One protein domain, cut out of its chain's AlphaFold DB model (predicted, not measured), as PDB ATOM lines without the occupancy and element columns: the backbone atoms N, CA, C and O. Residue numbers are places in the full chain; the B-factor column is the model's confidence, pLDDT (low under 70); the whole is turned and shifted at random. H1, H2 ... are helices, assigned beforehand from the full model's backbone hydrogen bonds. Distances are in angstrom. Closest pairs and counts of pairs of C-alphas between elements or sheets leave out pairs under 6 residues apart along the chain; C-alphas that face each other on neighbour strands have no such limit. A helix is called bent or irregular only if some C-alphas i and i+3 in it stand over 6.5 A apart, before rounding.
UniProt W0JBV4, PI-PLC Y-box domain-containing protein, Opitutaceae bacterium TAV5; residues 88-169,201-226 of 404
ATOM      1  N   THR A  88     -47.643   4.571 -34.086       98.06
ATOM      2  CA  THR A  88     -47.079   3.764 -35.183       98.06
ATOM      3  C   THR A  88     -45.555   3.779 -35.148       98.06
ATOM      4  O   THR A  88     -44.928   2.729 -35.275       98.06
ATOM      5  N   LEU A  89     -44.948   4.951 -34.935       97.44
ATOM      6  CA  LEU A  89     -43.495   5.086 -34.840       97.44
ATOM      7  C   LEU A  89     -42.930   4.288 -33.657       97.44
ATOM      8  O   LEU A  89     -41.971   3.532 -33.822       97.44
ATOM      9  N   LEU A  90     -43.537   4.422 -32.476       96.50
ATOM     10  CA  LEU A  90     -43.113   3.701 -31.274       96.50
ATOM     11  C   LEU A  90     -43.294   2.192 -31.426       96.50
ATOM     12  O   LEU A  90     -42.426   1.419 -31.019       96.50
ATOM     13  N   LEU A  91     -44.386   1.762 -32.054       96.75
ATOM     14  CA  LEU A  91     -44.643   0.355 -32.314       96.75
ATOM     15  C   LEU A  91     -43.642  -0.221 -33.322       96.75
ATOM     16  O   LEU A  91     -43.099  -1.298 -33.086       96.75
ATOM     17  N   ALA A  92     -43.318   0.505 -34.393       96.44
ATOM     18  CA  ALA A  92     -42.281   0.099 -35.342       96.44
ATOM     19  C   ALA A  92     -40.908  -0.011 -34.657       96.44
ATOM     20  O   ALA A  92     -40.205  -1.011 -34.830       96.44
ATOM     21  N   ALA A  93     -40.556   0.974 -33.822       95.38
ATOM     22  CA  ALA A  93     -39.334   0.958 -33.023       95.38
ATOM     23  C   ALA A  93     -39.300  -0.224 -32.040       95.38
ATOM     24  O   ALA A  93     -38.241  -0.811 -31.831       95.38
ATOM     25  N   ALA A  94     -40.447  -0.622 -31.484       95.69
ATOM     26  CA  ALA A  94     -40.551  -1.763 -30.581       95.69
ATOM     27  C   ALA A  94     -40.496  -3.126 -31.297       95.69
ATOM     28  O   ALA A  94     -39.909  -4.081 -30.778       95.69
ATOM     29  N   LEU A  95     -41.070  -3.229 -32.498       96.06
ATOM     30  CA  LEU A  95     -41.069  -4.450 -33.310       96.06
ATOM     31  C   LEU A  95     -39.704  -4.728 -33.952       96.06
ATOM     32  O   LEU A  95     -39.348  -5.887 -34.171       96.06
ATOM     33  N   LEU A  96     -38.912  -3.695 -34.239       95.19
ATOM     34  CA  LEU A  96     -37.622  -3.858 -34.907       95.19
ATOM     35  C   LEU A  96     -36.623  -4.737 -34.114       95.19
ATOM     36  O   LEU A  96     -36.122  -5.702 -34.702       95.19
ATOM     37  N   PRO A  97     -36.348  -4.506 -32.809       95.56
ATOM     38  CA  PRO A  97     -35.522  -5.404 -32.005       95.56
ATOM     39  C   PRO A  97     -36.044  -6.841 -32.012       95.56
ATOM     40  O   PRO A  97     -35.259  -7.771 -32.155       95.56
ATOM     41  N   LEU A  98     -37.363  -7.046 -31.949       95.94
ATOM     42  CA  LEU A  98     -37.950  -8.387 -31.990       95.94
ATOM     43  C   LEU A  98     -37.562  -9.130 -33.283       95.94
ATOM     44  O   LEU A  98     -37.063 -10.255 -33.232       95.94
ATOM     45  N   LEU A  99     -37.719  -8.481 -34.441       94.06
ATOM     46  CA  LEU A  99     -37.375  -9.063 -35.744       94.06
ATOM     47  C   LEU A  99     -35.866  -9.309 -35.905       94.06
ATOM     48  O   LEU A  99     -35.452 -10.309 -36.500       94.06
ATOM     49  N   LEU A 100     -35.030  -8.405 -35.386       92.81
ATOM     50  CA  LEU A 100     -33.574  -8.547 -35.433       92.81
ATOM     51  C   LEU A 100     -33.077  -9.668 -34.515       92.81
ATOM     52  O   LEU A 100     -32.212 -10.442 -34.926       92.81
ATOM     53  N   GLY A 101     -33.655  -9.800 -33.321       94.38
ATOM     54  CA  GLY A 101     -33.300 -10.820 -32.338       94.38
ATOM     55  C   GLY A 101     -33.627 -12.233 -32.815       94.38
ATOM     56  O   GLY A 101     -32.772 -13.119 -32.750       94.38
ATOM     57  N   LEU A 102     -34.808 -12.423 -33.419       93.31
ATOM     58  CA  LEU A 102     -35.181 -13.692 -34.055       93.31
ATOM     59  C   LEU A 102     -34.195 -14.091 -35.163       93.31
ATOM     60  O   LEU A 102     -33.791 -15.252 -35.240       93.31
ATOM     61  N   ARG A 103     -33.738 -13.137 -35.991       89.94
ATOM     62  CA  ARG A 103     -32.738 -13.443 -37.029       89.94
ATOM     63  C   ARG A 103     -31.356 -13.709 -36.440       89.94
ATOM     64  O   ARG A 103     -30.658 -14.585 -36.936       89.94
ATOM     65  N   ALA A 104     -30.932 -12.951 -35.432       91.62
ATOM     66  CA  ALA A 104     -29.648 -13.177 -34.774       91.62
ATOM     67  C   ALA A 104     -29.583 -14.592 -34.175       91.62
ATOM     68  O   ALA A 104     -28.577 -15.284 -34.336       91.62
ATOM     69  N   ALA A 105     -30.686 -15.053 -33.578       92.62
ATOM     70  CA  ALA A 105     -30.832 -16.421 -33.100       92.62
ATOM     71  C   ALA A 105     -30.770 -17.464 -34.229       92.62
ATOM     72  O   ALA A 105     -30.077 -18.468 -34.081       92.62
ATOM     73  N   ASP A 106     -31.476 -17.238 -35.340       91.81
ATOM     74  CA  ASP A 106     -31.479 -18.146 -36.495       91.81
ATOM     75  C   ASP A 106     -30.090 -18.253 -37.144       91.81
ATOM     76  O   ASP A 106     -29.568 -19.354 -37.300       91.81
ATOM     77  N   ARG A 107     -29.427 -17.116 -37.414       90.00
ATOM     78  CA  ARG A 107     -28.046 -17.084 -37.930       90.00
ATOM     79  C   ARG A 107     -27.091 -17.854 -37.016       90.00
ATOM     80  O   ARG A 107     -26.419 -18.769 -37.472       90.00
ATOM     81  N   ALA A 108     -27.086 -17.550 -35.716       92.31
ATOM     82  CA  ALA A 108     -26.223 -18.243 -34.761       92.31
ATOM     83  C   ALA A 108     -26.503 -19.756 -34.700       92.31
ATOM     84  O   ALA A 108     -25.588 -20.537 -34.454       92.31
ATOM     85  N   SER A 109     -27.752 -20.176 -34.931       92.88
ATOM     86  CA  SER A 109     -28.118 -21.591 -35.003       92.88
ATOM     87  C   SER A 109     -27.569 -22.267 -36.263       92.88
ATOM     88  O   SER A 109     -27.122 -23.408 -36.169       92.88
ATOM     89  N   ARG A 110     -27.579 -21.577 -37.413       91.69
ATOM     90  CA  ARG A 110     -27.004 -22.066 -38.682       91.69
ATOM     91  C   ARG A 110     -25.479 -22.139 -38.638       91.69
ATOM     92  O   ARG A 110     -24.913 -23.100 -39.134       91.69
ATOM     93  N   ASP A 111     -24.839 -21.194 -37.954       91.56
ATOM     94  CA  ASP A 111     -23.382 -21.176 -37.745       91.56
ATOM     95  C   ASP A 111     -22.923 -22.169 -36.654       91.56
ATOM     96  O   ASP A 111     -21.790 -22.098 -36.180       91.56
ATOM     97  N   HIS A 112     -23.818 -23.048 -36.182       92.81
ATOM     98  CA  HIS A 112     -23.585 -24.009 -35.098       92.81
ATOM     99  C   HIS A 112     -23.112 -23.381 -33.768       92.81
ATOM    100  O   HIS A 112     -22.553 -24.052 -32.899       92.81
ATOM    101  N   ARG A 113     -23.403 -22.094 -33.533       93.88
ATOM    102  CA  ARG A 113     -23.081 -21.358 -32.297       93.88
ATOM    103  C   ARG A 113     -24.221 -21.463 -31.285       93.88
ATOM    104  O   ARG A 113     -24.873 -20.474 -30.941       93.88
ATOM    105  N   ALA A 114     -24.458 -22.671 -30.774       92.25
ATOM    106  CA  ALA A 114     -25.612 -22.983 -29.921       92.25
ATOM    107  C   ALA A 114     -25.740 -22.091 -28.665       92.25
ATOM    108  O   ALA A 114     -26.847 -21.717 -28.276       92.25
ATOM    109  N   GLY A 115     -24.625 -21.724 -28.020       94.38
ATOM    110  CA  GLY A 115     -24.634 -20.806 -26.870       94.38
ATOM    111  C   GLY A 115     -25.166 -19.416 -27.230       94.38
ATOM    112  O   GLY A 115     -26.076 -18.905 -26.579       94.38
ATOM    113  N   LEU A 116     -24.666 -18.851 -28.328       92.88
ATOM    114  CA  LEU A 116     -25.073 -17.539 -28.821       92.88
ATOM    115  C   LEU A 116     -26.534 -17.536 -29.300       92.88
ATOM    116  O   LEU A 116     -27.277 -16.601 -29.018       92.88
ATOM    117  N   ALA A 117     -26.975 -18.609 -29.965       92.94
ATOM    118  CA  ALA A 117     -28.370 -18.766 -30.372       92.94
ATOM    119  C   ALA A 117     -29.326 -18.765 -29.165       92.94
ATOM    120  O   ALA A 117     -30.363 -18.102 -29.201       92.94
ATOM    121  N   ARG A 118     -28.967 -19.464 -28.076       95.38
ATOM    122  CA  ARG A 118     -29.741 -19.461 -26.821       95.38
ATOM    123  C   ARG A 118     -29.812 -18.070 -26.196       95.38
ATOM    124  O   ARG A 118     -30.903 -17.652 -25.814       95.38
ATOM    125  N   LEU A 119     -28.695 -17.341 -26.153       95.00
ATOM    126  CA  LEU A 119     -28.657 -15.965 -25.648       95.00
ATOM    127  C   LEU A 119     -29.615 -15.050 -26.427       95.00
ATOM    128  O   LEU A 119     -30.452 -14.384 -25.817       95.00
ATOM    129  N   TRP A 120     -29.557 -15.059 -27.764       95.31
ATOM    130  CA  TRP A 120     -30.440 -14.223 -28.588       95.31
ATOM    131  C   TRP A 120     -31.914 -14.567 -28.408       95.31
ATOM    132  O   TRP A 120     -32.739 -13.658 -28.306       95.31
ATOM    133  N   ARG A 121     -32.259 -15.858 -28.312       95.25
ATOM    134  CA  ARG A 121     -33.634 -16.283 -28.007       95.25
ATOM    135  C   ARG A 121     -34.084 -15.779 -26.640       95.25
ATOM    136  O   ARG A 121     -35.196 -15.277 -26.543       95.25
ATOM    137  N   GLY A 122     -33.225 -15.859 -25.623       96.31
ATOM    138  CA  GLY A 122     -33.512 -15.358 -24.277       96.31
ATOM    139  C   GLY A 122     -33.791 -13.854 -24.256       96.31
ATOM    140  O   GLY A 122     -34.842 -13.436 -23.778       96.31
ATOM    141  N   LEU A 123     -32.905 -13.048 -24.852       96.62
ATOM    142  CA  LEU A 123     -33.085 -11.591 -24.947       96.62
ATOM    143  C   LEU A 123     -34.351 -11.219 -25.731       96.62
ATOM    144  O   LEU A 123     -35.112 -10.345 -25.318       96.62
ATOM    145  N   THR A 124     -34.601 -11.909 -26.846       96.06
ATOM    146  CA  THR A 124     -35.785 -11.684 -27.687       96.06
ATOM    147  C   THR A 124     -37.070 -12.056 -26.951       96.06
ATOM    148  O   THR A 124     -38.053 -11.327 -27.033       96.06
ATOM    149  N   ALA A 125     -37.071 -13.166 -26.207       96.69
ATOM    150  CA  ALA A 125     -38.211 -13.596 -25.407       96.69
ATOM    151  C   ALA A 125     -38.492 -12.634 -24.247       96.69
ATOM    152  O   ALA A 125     -39.651 -12.303 -24.015       96.69
ATOM    153  N   ALA A 126     -37.454 -12.138 -23.565       96.88
ATOM    154  CA  ALA A 126     -37.599 -11.130 -22.515       96.88
ATOM    155  C   ALA A 126     -38.210  -9.830 -23.065       96.88
ATOM    156  O   ALA A 126     -39.162  -9.301 -22.491       96.88
ATOM    157  N   TRP A 127     -37.731  -9.362 -24.224       97.06
ATOM    158  CA  TRP A 127     -38.310  -8.207 -24.911       97.06
ATOM    159  C   TRP A 127     -39.765  -8.452 -25.335       97.06
ATOM    160  O   TRP A 127     -40.631  -7.623 -25.077       97.06
ATOM    161  N   ALA A 128     -40.066  -9.612 -25.924       96.81
ATOM    162  CA  ALA A 128     -41.427  -9.976 -26.316       96.81
ATOM    163  C   ALA A 128     -42.385 -10.050 -25.116       96.81
ATOM    164  O   ALA A 128     -43.516  -9.578 -25.206       96.81
ATOM    165  N   ALA A 129     -41.937 -10.615 -23.992       96.88
ATOM    166  CA  ALA A 129     -42.716 -10.687 -22.759       96.88
ATOM    167  C   ALA A 129     -43.003  -9.290 -22.192       96.88
ATOM    168  O   ALA A 129     -44.126  -9.019 -21.776       96.88
ATOM    169  N   TRP A 130     -42.019  -8.388 -22.238       97.06
ATOM    170  CA  TRP A 130     -42.190  -6.988 -21.851       97.06
ATOM    171  C   TRP A 130     -43.229  -6.267 -22.723       97.06
ATOM    172  O   TRP A 130     -44.148  -5.644 -22.193       97.06
ATOM    173  N   LEU A 131     -43.146  -6.417 -24.050       96.19
ATOM    174  CA  LEU A 131     -44.146  -5.878 -24.978       96.19
ATOM    175  C   LEU A 131     -45.542  -6.468 -24.724       96.19
ATOM    176  O   LEU A 131     -46.534  -5.748 -24.720       96.19
ATOM    177  N   ALA A 132     -45.642  -7.769 -24.449       96.38
ATOM    178  CA  ALA A 132     -46.919  -8.393 -24.117       96.38
ATOM    179  C   ALA A 132     -47.504  -7.860 -22.795       96.38
ATOM    180  O   ALA A 132     -48.708  -7.619 -22.710       96.38
ATOM    181  N   ALA A 133     -46.670  -7.623 -21.778       96.38
ATOM    182  CA  ALA A 133     -47.111  -7.082 -20.491       96.38
ATOM    183  C   ALA A 133     -47.740  -5.682 -20.622       96.38
ATOM    184  O   ALA A 133     -48.690  -5.361 -19.908       96.38
ATOM    185  N   MET A 134     -47.280  -4.872 -21.580       95.88
ATOM    186  CA  MET A 134     -47.825  -3.535 -21.866       95.88
ATOM    187  C   MET A 134     -49.271  -3.530 -22.365       95.88
ATOM    188  O   MET A 134     -49.947  -2.508 -22.260       95.88
ATOM    189  N   ILE A 135     -49.767  -4.656 -22.882       94.88
ATOM    190  CA  ILE A 135     -51.175  -4.798 -23.275       94.88
ATOM    191  C   ILE A 135     -52.081  -4.726 -22.039       94.88
ATOM    192  O   ILE A 135     -53.187  -4.200 -22.102       94.88
ATOM    193  N   PHE A 136     -51.602  -5.227 -20.898       94.06
ATOM    194  CA  PHE A 136     -52.396  -5.379 -19.678       94.06
ATOM    195  C   PHE A 136     -52.010  -4.396 -18.571       94.06
ATOM    196  O   PHE A 136     -52.516  -4.500 -17.451       94.06
ATOM    197  N   SER A 137     -51.054  -3.504 -18.825       93.50
ATOM    198  CA  SER A 137     -50.506  -2.599 -17.819       93.50
ATOM    199  C   SER A 137     -49.961  -1.329 -18.453       93.50
ATOM    200  O   SER A 137     -49.473  -1.341 -19.581       93.50
ATOM    201  N   ASN A 138     -49.997  -0.226 -17.703       91.69
ATOM    202  CA  ASN A 138     -49.461   1.052 -18.162       91.69
ATOM    203  C   ASN A 138     -48.002   1.269 -17.712       91.69
ATOM    204  O   ASN A 138     -47.689   2.170 -16.936       91.69
ATOM    205  N   LEU A 139     -47.101   0.406 -18.181       93.25
ATOM    206  CA  LEU A 139     -45.700   0.366 -17.745       93.25
ATOM    207  C   LEU A 139     -44.860   1.539 -18.278       93.25
ATOM    208  O   LEU A 139     -43.809   1.843 -17.719       93.25
ATOM    209  N   TRP A 140     -45.317   2.231 -19.329       89.12
ATOM    210  CA  TRP A 140     -44.584   3.344 -19.955       89.12
ATOM    211  C   TRP A 140     -44.333   4.531 -19.030       89.12
ATOM    212  O   TRP A 140     -43.345   5.239 -19.210       89.12
ATOM    213  N   ILE A 141     -45.187   4.721 -18.026       87.19
ATOM    214  CA  ILE A 141     -45.067   5.824 -17.068       87.19
ATOM    215  C   ILE A 141     -43.874   5.608 -16.122       87.19
ATOM    216  O   ILE A 141     -43.221   6.567 -15.705       87.19
ATOM    217  N   ILE A 142     -43.535   4.353 -15.811       91.12
ATOM    218  CA  ILE A 142     -42.528   4.024 -14.800       91.12
ATOM    219  C   ILE A 142     -41.151   3.904 -15.463       91.12
ATOM    220  O   ILE A 142     -40.739   2.834 -15.909       91.12
ATOM    221  N   ARG A 143     -40.408   5.018 -15.495       92.88
ATOM    222  CA  ARG A 143     -39.085   5.120 -16.148       92.88
ATOM    223  C   ARG A 143     -38.099   4.028 -15.712       92.88
ATOM    224  O   ARG A 143     -37.373   3.504 -16.549       92.88
ATOM    225  N   GLY A 144     -38.096   3.655 -14.431       93.81
ATOM    226  CA  GLY A 144     -37.173   2.649 -13.892       93.81
ATOM    227  C   GLY A 144     -37.358   1.244 -14.475       93.81
ATOM    228  O   GLY A 144     -36.381   0.517 -14.638       93.81
ATOM    229  N   LEU A 145     -38.579   0.868 -14.871       93.75
ATOM    230  CA  LEU A 145     -38.838  -0.468 -15.418       93.75
ATOM    231  C   LEU A 145     -38.287  -0.653 -16.840       93.75
ATOM    232  O   LEU A 145     -38.199  -1.780 -17.321       93.75
ATOM    233  N   TRP A 146     -37.867   0.427 -17.502       94.62
ATOM    234  CA  TRP A 146     -37.289   0.366 -18.842       94.62
ATOM    235  C   TRP A 146     -35.834  -0.085 -18.883       94.62
ATOM    236  O   TRP A 146     -35.355  -0.421 -19.962       94.62
ATOM    237  N   ILE A 147     -35.127  -0.113 -17.750       94.94
ATOM    238  CA  ILE A 147     -33.685  -0.393 -17.722       94.94
ATOM    239  C   ILE A 147     -33.389  -1.769 -18.332       94.94
ATOM    240  O   ILE A 147     -32.694  -1.865 -19.340       94.94
ATOM    241  N   VAL A 148     -33.956  -2.834 -17.765       95.06
ATOM    242  CA  VAL A 148     -33.737  -4.212 -18.236       95.06
ATOM    243  C   VAL A 148     -34.201  -4.423 -19.688       95.06
ATOM    244  O   VAL A 148     -33.383  -4.828 -20.515       95.06
ATOM    245  N   PRO A 149     -35.464  -4.137 -20.060       94.31
ATOM    246  CA  PRO A 149     -35.935  -4.369 -21.425       94.31
ATOM    247  C   PRO A 149     -35.244  -3.451 -22.443       94.31
ATOM    248  O   PRO A 149     -34.968  -3.883 -23.562       94.31
ATOM    249  N   GLY A 150     -34.895  -2.221 -22.057       94.69
ATOM    250  CA  GLY A 150     -34.104  -1.304 -22.874       94.69
ATOM    251  C   GLY A 150     -32.711  -1.857 -23.170       94.69
ATOM    252  O   GLY A 150     -32.299  -1.871 -24.328       94.69
ATOM    253  N   LEU A 151     -32.017  -2.403 -22.165       96.44
ATOM    254  CA  LEU A 151     -30.734  -3.086 -22.362       96.44
ATOM    255  C   LEU A 151     -30.871  -4.312 -23.276       96.44
ATOM    256  O   LEU A 151     -30.033  -4.504 -24.159       96.44
ATOM    257  N   CYS A 152     -31.939  -5.109 -23.133       95.50
ATOM    258  CA  CYS A 152     -32.214  -6.221 -24.048       95.50
ATOM    259  C   CYS A 152     -32.387  -5.735 -25.496       95.50
ATOM    260  O   CYS A 152     -31.751  -6.276 -26.402       95.50
ATOM    261  N   ALA A 153     -33.204  -4.703 -25.718       95.62
ATOM    262  CA  ALA A 153     -33.430  -4.137 -27.046       95.62
ATOM    263  C   ALA A 153     -32.135  -3.577 -27.657       95.62
ATOM    264  O   ALA A 153     -31.829  -3.870 -28.813       95.62
ATOM    265  N   LEU A 154     -31.340  -2.835 -26.879       96.38
ATOM    266  CA  LEU A 154     -30.055  -2.283 -27.318       96.38
ATOM    267  C   LEU A 154     -29.050  -3.378 -27.689       96.38
ATOM    268  O   LEU A 154     -28.419  -3.287 -28.743       96.38
ATOM    269  N   ALA A 155     -28.933  -4.434 -26.880       95.25
ATOM    270  CA  ALA A 155     -28.056  -5.567 -27.178       95.25
ATOM    271  C   ALA A 155     -28.443  -6.252 -28.499       95.25
ATOM    272  O   ALA A 155     -27.581  -6.565 -29.323       95.25
ATOM    273  N   ILE A 156     -29.747  -6.436 -28.732       94.19
ATOM    274  CA  ILE A 156     -30.264  -7.015 -29.974       94.19
ATOM    275  C   ILE A 156     -29.987  -6.100 -31.178       94.19
ATOM    276  O   ILE A 156     -29.537  -6.578 -32.223       94.19
ATOM    277  N   LEU A 157     -30.217  -4.790 -31.043       92.50
ATOM    278  CA  LEU A 157     -29.954  -3.805 -32.098       92.50
ATOM    279  C   LEU A 157     -28.466  -3.760 -32.470       92.50
ATOM    280  O   LEU A 157     -28.126  -3.818 -33.654       92.50
ATOM    281  N   ALA A 158     -27.580  -3.727 -31.471       91.50
ATOM    282  CA  ALA A 158     -26.133  -3.716 -31.668       91.50
ATOM    283  C   ALA A 158     -25.651  -4.973 -32.411       91.50
ATOM    284  O   ALA A 158     -24.876  -4.878 -33.366       91.50
ATOM    285  N   ALA A 159     -26.160  -6.148 -32.037       88.56
ATOM    286  CA  ALA A 159     -25.837  -7.396 -32.722       88.56
ATOM    287  C   ALA A 159     -26.395  -7.461 -34.148       88.56
ATOM    288  O   ALA A 159     -25.717  -7.943 -35.059       88.56
ATOM    289  N   GLY A 160     -27.605  -6.936 -34.363       86.12
ATOM    290  CA  GLY A 160     -28.190  -6.783 -35.692       86.12
ATOM    291  C   GLY A 160     -27.302  -5.945 -36.615       86.12
ATOM    292  O   GLY A 160     -26.990  -6.384 -37.726       86.12
ATOM    293  N   ALA A 161     -26.836  -4.791 -36.129       86.06
ATOM    294  CA  ALA A 161     -25.953  -3.884 -36.860       86.06
ATOM    295  C   ALA A 161     -24.564  -4.494 -37.128       86.06
ATOM    296  O   ALA A 161     -24.039  -4.387 -38.239       86.06
ATOM    297  N   ALA A 162     -23.974  -5.183 -36.145       86.94
ATOM    298  CA  ALA A 162     -22.697  -5.875 -36.315       86.94
ATOM    299  C   ALA A 162     -22.784  -6.987 -37.376       86.94
ATOM    300  O   ALA A 162     -21.912  -7.091 -38.239       86.94
ATOM    301  N   GLY A 163     -23.872  -7.766 -37.369       85.00
ATOM    302  CA  GLY A 163     -24.108  -8.816 -38.359       85.00
ATOM    303  C   GLY A 163     -24.258  -8.282 -39.787       85.00
ATOM    304  O   GLY A 163     -23.750  -8.898 -40.717       85.00
ATOM    305  N   GLN A 164     -24.899  -7.123 -39.974       82.50
ATOM    306  CA  GLN A 164     -24.999  -6.478 -41.293       82.50
ATOM    307  C   GLN A 164     -23.633  -6.027 -41.825       82.50
ATOM    308  O   GLN A 164     -23.346  -6.194 -43.006       82.50
ATOM    309  N   ARG A 165     -22.764  -5.492 -40.956       85.38
ATOM    310  CA  ARG A 165     -21.400  -5.095 -41.346       85.38
ATOM    311  C   ARG A 165     -20.538  -6.293 -41.741       85.38
ATOM    312  O   ARG A 165     -19.720  -6.163 -42.645       85.38
ATOM    313  N   ALA A 166     -20.714  -7.433 -41.072       83.25
ATOM    314  CA  ALA A 166     -20.025  -8.671 -41.427       83.25
ATOM    315  C   ALA A 166     -20.481  -9.192 -42.801       83.25
ATOM    316  O   ALA A 166     -19.636  -9.435 -43.655       83.25
ATOM    317  N   GLU A 167     -21.796  -9.255 -43.050       81.44
ATOM    318  CA  GLU A 167     -22.353  -9.659 -44.356       81.44
ATOM    319  C   GLU A 167     -21.886  -8.722 -45.490       81.44
ATOM    320  O   GLU A 167     -21.493  -9.188 -46.555       81.44
ATOM    321  N   ALA A 168     -21.849  -7.406 -45.256       81.62
ATOM    322  CA  ALA A 168     -21.378  -6.440 -46.252       81.62
ATOM    323  C   ALA A 168     -19.869  -6.551 -46.563       81.62
ATOM    324  O   ALA A 168     -19.442  -6.174 -47.653       81.62
ATOM    325  N   ARG A 169     -19.049  -7.044 -45.620       84.94
ATOM    326  CA  ARG A 169     -17.620  -7.317 -45.861       84.94
ATOM    327  C   ARG A 169     -17.424  -8.574 -46.701       84.94
ATOM    328  O   ARG A 169     -16.590  -8.544 -47.595       84.94
ATOM    329  N   PRO A 201     -32.141 -11.839 -49.422       60.66
ATOM    330  CA  PRO A 201     -31.408 -10.581 -49.310       60.66
ATOM    331  C   PRO A 201     -32.328  -9.362 -49.381       60.66
ATOM    332  O   PRO A 201     -32.124  -8.429 -48.602       60.66
ATOM    333  N   LEU A 202     -33.392  -9.395 -50.191       59.12
ATOM    334  CA  LEU A 202     -34.427  -8.358 -50.166       59.12
ATOM    335  C   LEU A 202     -35.082  -8.313 -48.773       59.12
ATOM    336  O   LEU A 202     -35.062  -7.281 -48.119       59.12
ATOM    337  N   PHE A 203     -35.482  -9.433 -48.172       61.28
ATOM    338  CA  PHE A 203     -36.013  -9.416 -46.795       61.28
ATOM    339  C   PHE A 203     -35.036  -8.888 -45.723       61.28
ATOM    340  O   PHE A 203     -35.463  -8.468 -44.645       61.28
ATOM    341  N   SER A 204     -33.724  -8.887 -45.982       63.44
ATOM    342  CA  SER A 204     -32.709  -8.395 -45.042       63.44
ATOM    343  C   SER A 204     -32.611  -6.868 -44.974       63.44
ATOM    344  O   SER A 204     -32.446  -6.331 -43.875       63.44
ATOM    345  N   VAL A 205     -32.771  -6.196 -46.117       68.00
ATOM    346  CA  VAL A 205     -32.782  -4.731 -46.247       68.00
ATOM    347  C   VAL A 205     -34.159  -4.177 -45.868       68.00
ATOM    348  O   VAL A 205     -34.266  -3.109 -45.274       68.00
ATOM    349  N   PHE A 206     -35.220  -4.952 -46.100       82.38
ATOM    350  CA  PHE A 206     -36.602  -4.514 -45.908       82.38
ATOM    351  C   PHE A 206     -37.134  -4.728 -44.480       82.38
ATOM    352  O   PHE A 206     -38.309  -4.501 -44.227       82.38
ATOM    353  N   ARG A 207     -36.320  -5.130 -43.497       84.00
ATOM    354  CA  ARG A 207     -36.825  -5.348 -42.122       84.00
ATOM    355  C   ARG A 207     -37.426  -4.127 -41.439       84.00
ATOM    356  O   ARG A 207     -38.476  -4.291 -40.821       84.00
ATOM    357  N   PRO A 208     -36.806  -2.935 -41.511       89.00
ATOM    358  CA  PRO A 208     -37.440  -1.736 -40.984       89.00
ATOM    359  C   PRO A 208     -38.782  -1.481 -41.679       89.00
ATOM    360  O   PRO A 208     -39.737  -1.095 -41.019       89.00
ATOM    361  N   LEU A 209     -38.881  -1.796 -42.977       91.94
ATOM    362  CA  LEU A 209     -40.127  -1.701 -43.740       91.94
ATOM    363  C   LEU A 209     -41.164  -2.733 -43.279       91.94
ATOM    364  O   LEU A 209     -42.326  -2.378 -43.141       91.94
ATOM    365  N   VAL A 210     -40.766  -3.971 -42.965       91.69
ATOM    366  CA  VAL A 210     -41.667  -4.981 -42.381       91.69
ATOM    367  C   VAL A 210     -42.160  -4.535 -41.004       91.69
ATOM    368  O   VAL A 210     -43.355  -4.611 -40.738       91.69
ATOM    369  N   ALA A 211     -41.275  -4.034 -40.135       93.12
ATOM    370  CA  ALA A 211     -41.663  -3.503 -38.827       93.12
ATOM    371  C   ALA A 211     -42.636  -2.323 -38.965       93.12
ATOM    372  O   ALA A 211     -43.656  -2.288 -38.279       93.12
ATOM    373  N   ALA A 212     -42.351  -1.392 -39.879       95.06
ATOM    374  CA  ALA A 212     -43.209  -0.251 -40.170       95.06
ATOM    375  C   ALA A 212     -44.564  -0.679 -40.754       95.06
ATOM    376  O   ALA A 212     -45.593  -0.172 -40.320       95.06
ATOM    377  N   ALA A 213     -44.592  -1.644 -41.678       95.44
ATOM    378  CA  ALA A 213     -45.823  -2.167 -42.266       95.44
ATOM    379  C   ALA A 213     -46.693  -2.887 -41.226       95.44
ATOM    380  O   ALA A 213     -47.901  -2.668 -41.180       95.44
ATOM    381  N   LEU A 214     -46.087  -3.702 -40.353       95.62
ATOM    382  CA  LEU A 214     -46.790  -4.339 -39.237       95.62
ATOM    383  C   LEU A 214     -47.336  -3.301 -38.254       95.62
ATOM    384  O   LEU A 214     -48.485  -3.407 -37.834       95.62
ATOM    385  N   ALA A 215     -46.540  -2.285 -37.913       97.06
ATOM    386  CA  ALA A 215     -46.988  -1.203 -37.048       97.06
ATOM    387  C   ALA A 215     -48.164  -0.437 -37.669       97.06
ATOM    388  O   ALA A 215     -49.166  -0.216 -36.997       97.06
ATOM    389  N   LEU A 216     -48.084  -0.106 -38.962       97.56
ATOM    390  CA  LEU A 216     -49.153   0.571 -39.696       97.56
ATOM    391  C   LEU A 216     -50.437  -0.267 -39.735       97.56
ATOM    392  O   LEU A 216     -51.518   0.263 -39.494       97.56
ATOM    393  N   LEU A 217     -50.326  -1.574 -39.993       97.44
ATOM    394  CA  LEU A 217     -51.466  -2.492 -39.992       97.44
ATOM    395  C   LEU A 217     -52.142  -2.556 -38.615       97.44
ATOM    396  O   LEU A 217     -53.371  -2.538 -38.526       97.44
ATOM    397  N   LEU A 218     -51.358  -2.602 -37.537       96.81
ATOM    398  CA  LEU A 218     -51.876  -2.608 -36.168       96.81
ATOM    399  C   LEU A 218     -52.547  -1.274 -35.811       96.81
ATOM    400  O   LEU A 218     -53.646  -1.281 -35.259       96.81
ATOM    401  N   SER A 219     -51.957  -0.139 -36.194       97.75
ATOM    402  CA  SER A 219     -52.571   1.188 -36.048       97.75
ATOM    403  C   SER A 219     -53.887   1.306 -36.816       97.75
ATOM    404  O   SER A 219     -54.876   1.793 -36.272       97.75
ATOM    405  N   LEU A 220     -53.926   0.810 -38.057       97.62
ATOM    406  CA  LEU A 220     -55.141   0.770 -38.868       97.62
ATOM    407  C   LEU A 220     -56.212  -0.108 -38.209       97.62
ATOM    408  O   LEU A 220     -57.376   0.271 -38.173       97.62
ATOM    409  N   THR A 221     -55.820  -1.249 -37.641       97.12
ATOM    410  CA  THR A 221     -56.737  -2.148 -36.925       97.12
ATOM    411  C   THR A 221     -57.336  -1.469 -35.693       97.12
ATOM    412  O   THR A 221     -58.545  -1.555 -35.486       97.12
ATOM    413  N   LEU A 222     -56.526  -0.753 -34.901       96.44
ATOM    414  CA  LEU A 222     -57.017   0.029 -33.758       96.44
ATOM    415  C   LEU A 222     -58.006   1.110 -34.205       96.44
ATOM    416  O   LEU A 222     -59.079   1.235 -33.618       96.44
ATOM    417  N   TRP A 223     -57.676   1.848 -35.265       97.75
ATOM    418  CA  TRP A 223     -58.550   2.887 -35.807       97.75
ATOM    419  C   TRP A 223     -59.877   2.329 -36.322       97.75
ATOM    420  O   TRP A 223     -60.935   2.833 -35.954       97.75
ATOM    421  N   LEU A 224     -59.842   1.265 -37.129       97.62
ATOM    422  CA  LEU A 224     -61.045   0.619 -37.658       97.62
ATOM    423  C   LEU A 224     -61.901   0.017 -36.538       97.62
ATOM    424  O   LEU A 224     -63.125   0.144 -36.574       97.62
ATOM    425  N   GLY A 225     -61.272  -0.593 -35.530       96.81
ATOM    426  CA  GLY A 225     -61.955  -1.091 -34.335       96.81
ATOM    427  C   GLY A 225     -62.654   0.031 -33.566       96.81
ATOM    428  O   GLY A 225     -63.832  -0.090 -33.237       96.81
ATOM    429  N   GLY A 226     -61.964   1.154 -33.358       97.12
ATOM    430  CA  GLY A 226     -62.539   2.359 -32.761       97.12
ATOM    431  C   GLY A 226     -63.689   2.942 -33.574       97.12
ATOM    432  O   GLY A 226     -64.749   3.216 -33.026       97.12
TER     433      GLY A 226
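What this domain is: This is residues 88 to 169 and 201 to 226 of the 404 residues of the protein "PI-PLC Y-box domain-containing protein" of Opitutaceae bacterium TAV5 (UniProt W0JBV4). H1 and H2 lie side by side as a hairpin, H3 crosses one side of both, and H5 packs on H1, its residues 221 to 226 sticking out. The printed part has 108 residues, with five named helices, H1 to H5 in chain order, which hold 95 of them, and no named strand; the class is all helix. The whole is compact, radius of gyration of the C-alphas 15.0 A, spanning 46 by 32 by 18 A.

Where its parts are: H1, residues 88 to 110, begins at C-alpha 88 (-47.079, 3.764, -35.183) and measures 32.9 A from first to last C-alpha. H2 is residues 114 to 133, 28.4 A; H3, residues 143 to 169, 38.7 A; H4, residues 201 to 205, 6.7 A. H5, residues 207 to 226, 28.4 A, ends at C-alpha 226 (-62.539, 2.359, -32.761). H3 has a kink of 37 degrees near residue 150 and is only just irregular, C-alphas 145 and 148 being 6.9 A apart.

How they stand to each other: H1, the hub, touches H2 at a shallow tilt of 22 degrees, opposite ways, closest C-alphas Ala 105 and Ala 117, 4.4 A. H1 touches H3 with residues 97 to 104 alone, closest C-alphas Gly 101 and Ile 156, 5.4 A. H5 touches H1, closest C-alphas Ala 92 and Ala 212, 4.9 A. H4 touches no helix. Every O i to N i+4 pair is within hydrogen-bond range in H2, H4 and H5; in H1 17 of 19, in H3 20 of 23.

The domain as a whole: Residues 170 to 200 are not printed; C-alphas 169 and 201 are 14.6 A apart. Of the links printed whole, none is long. Residues 201 to 205 have pLDDT under 70.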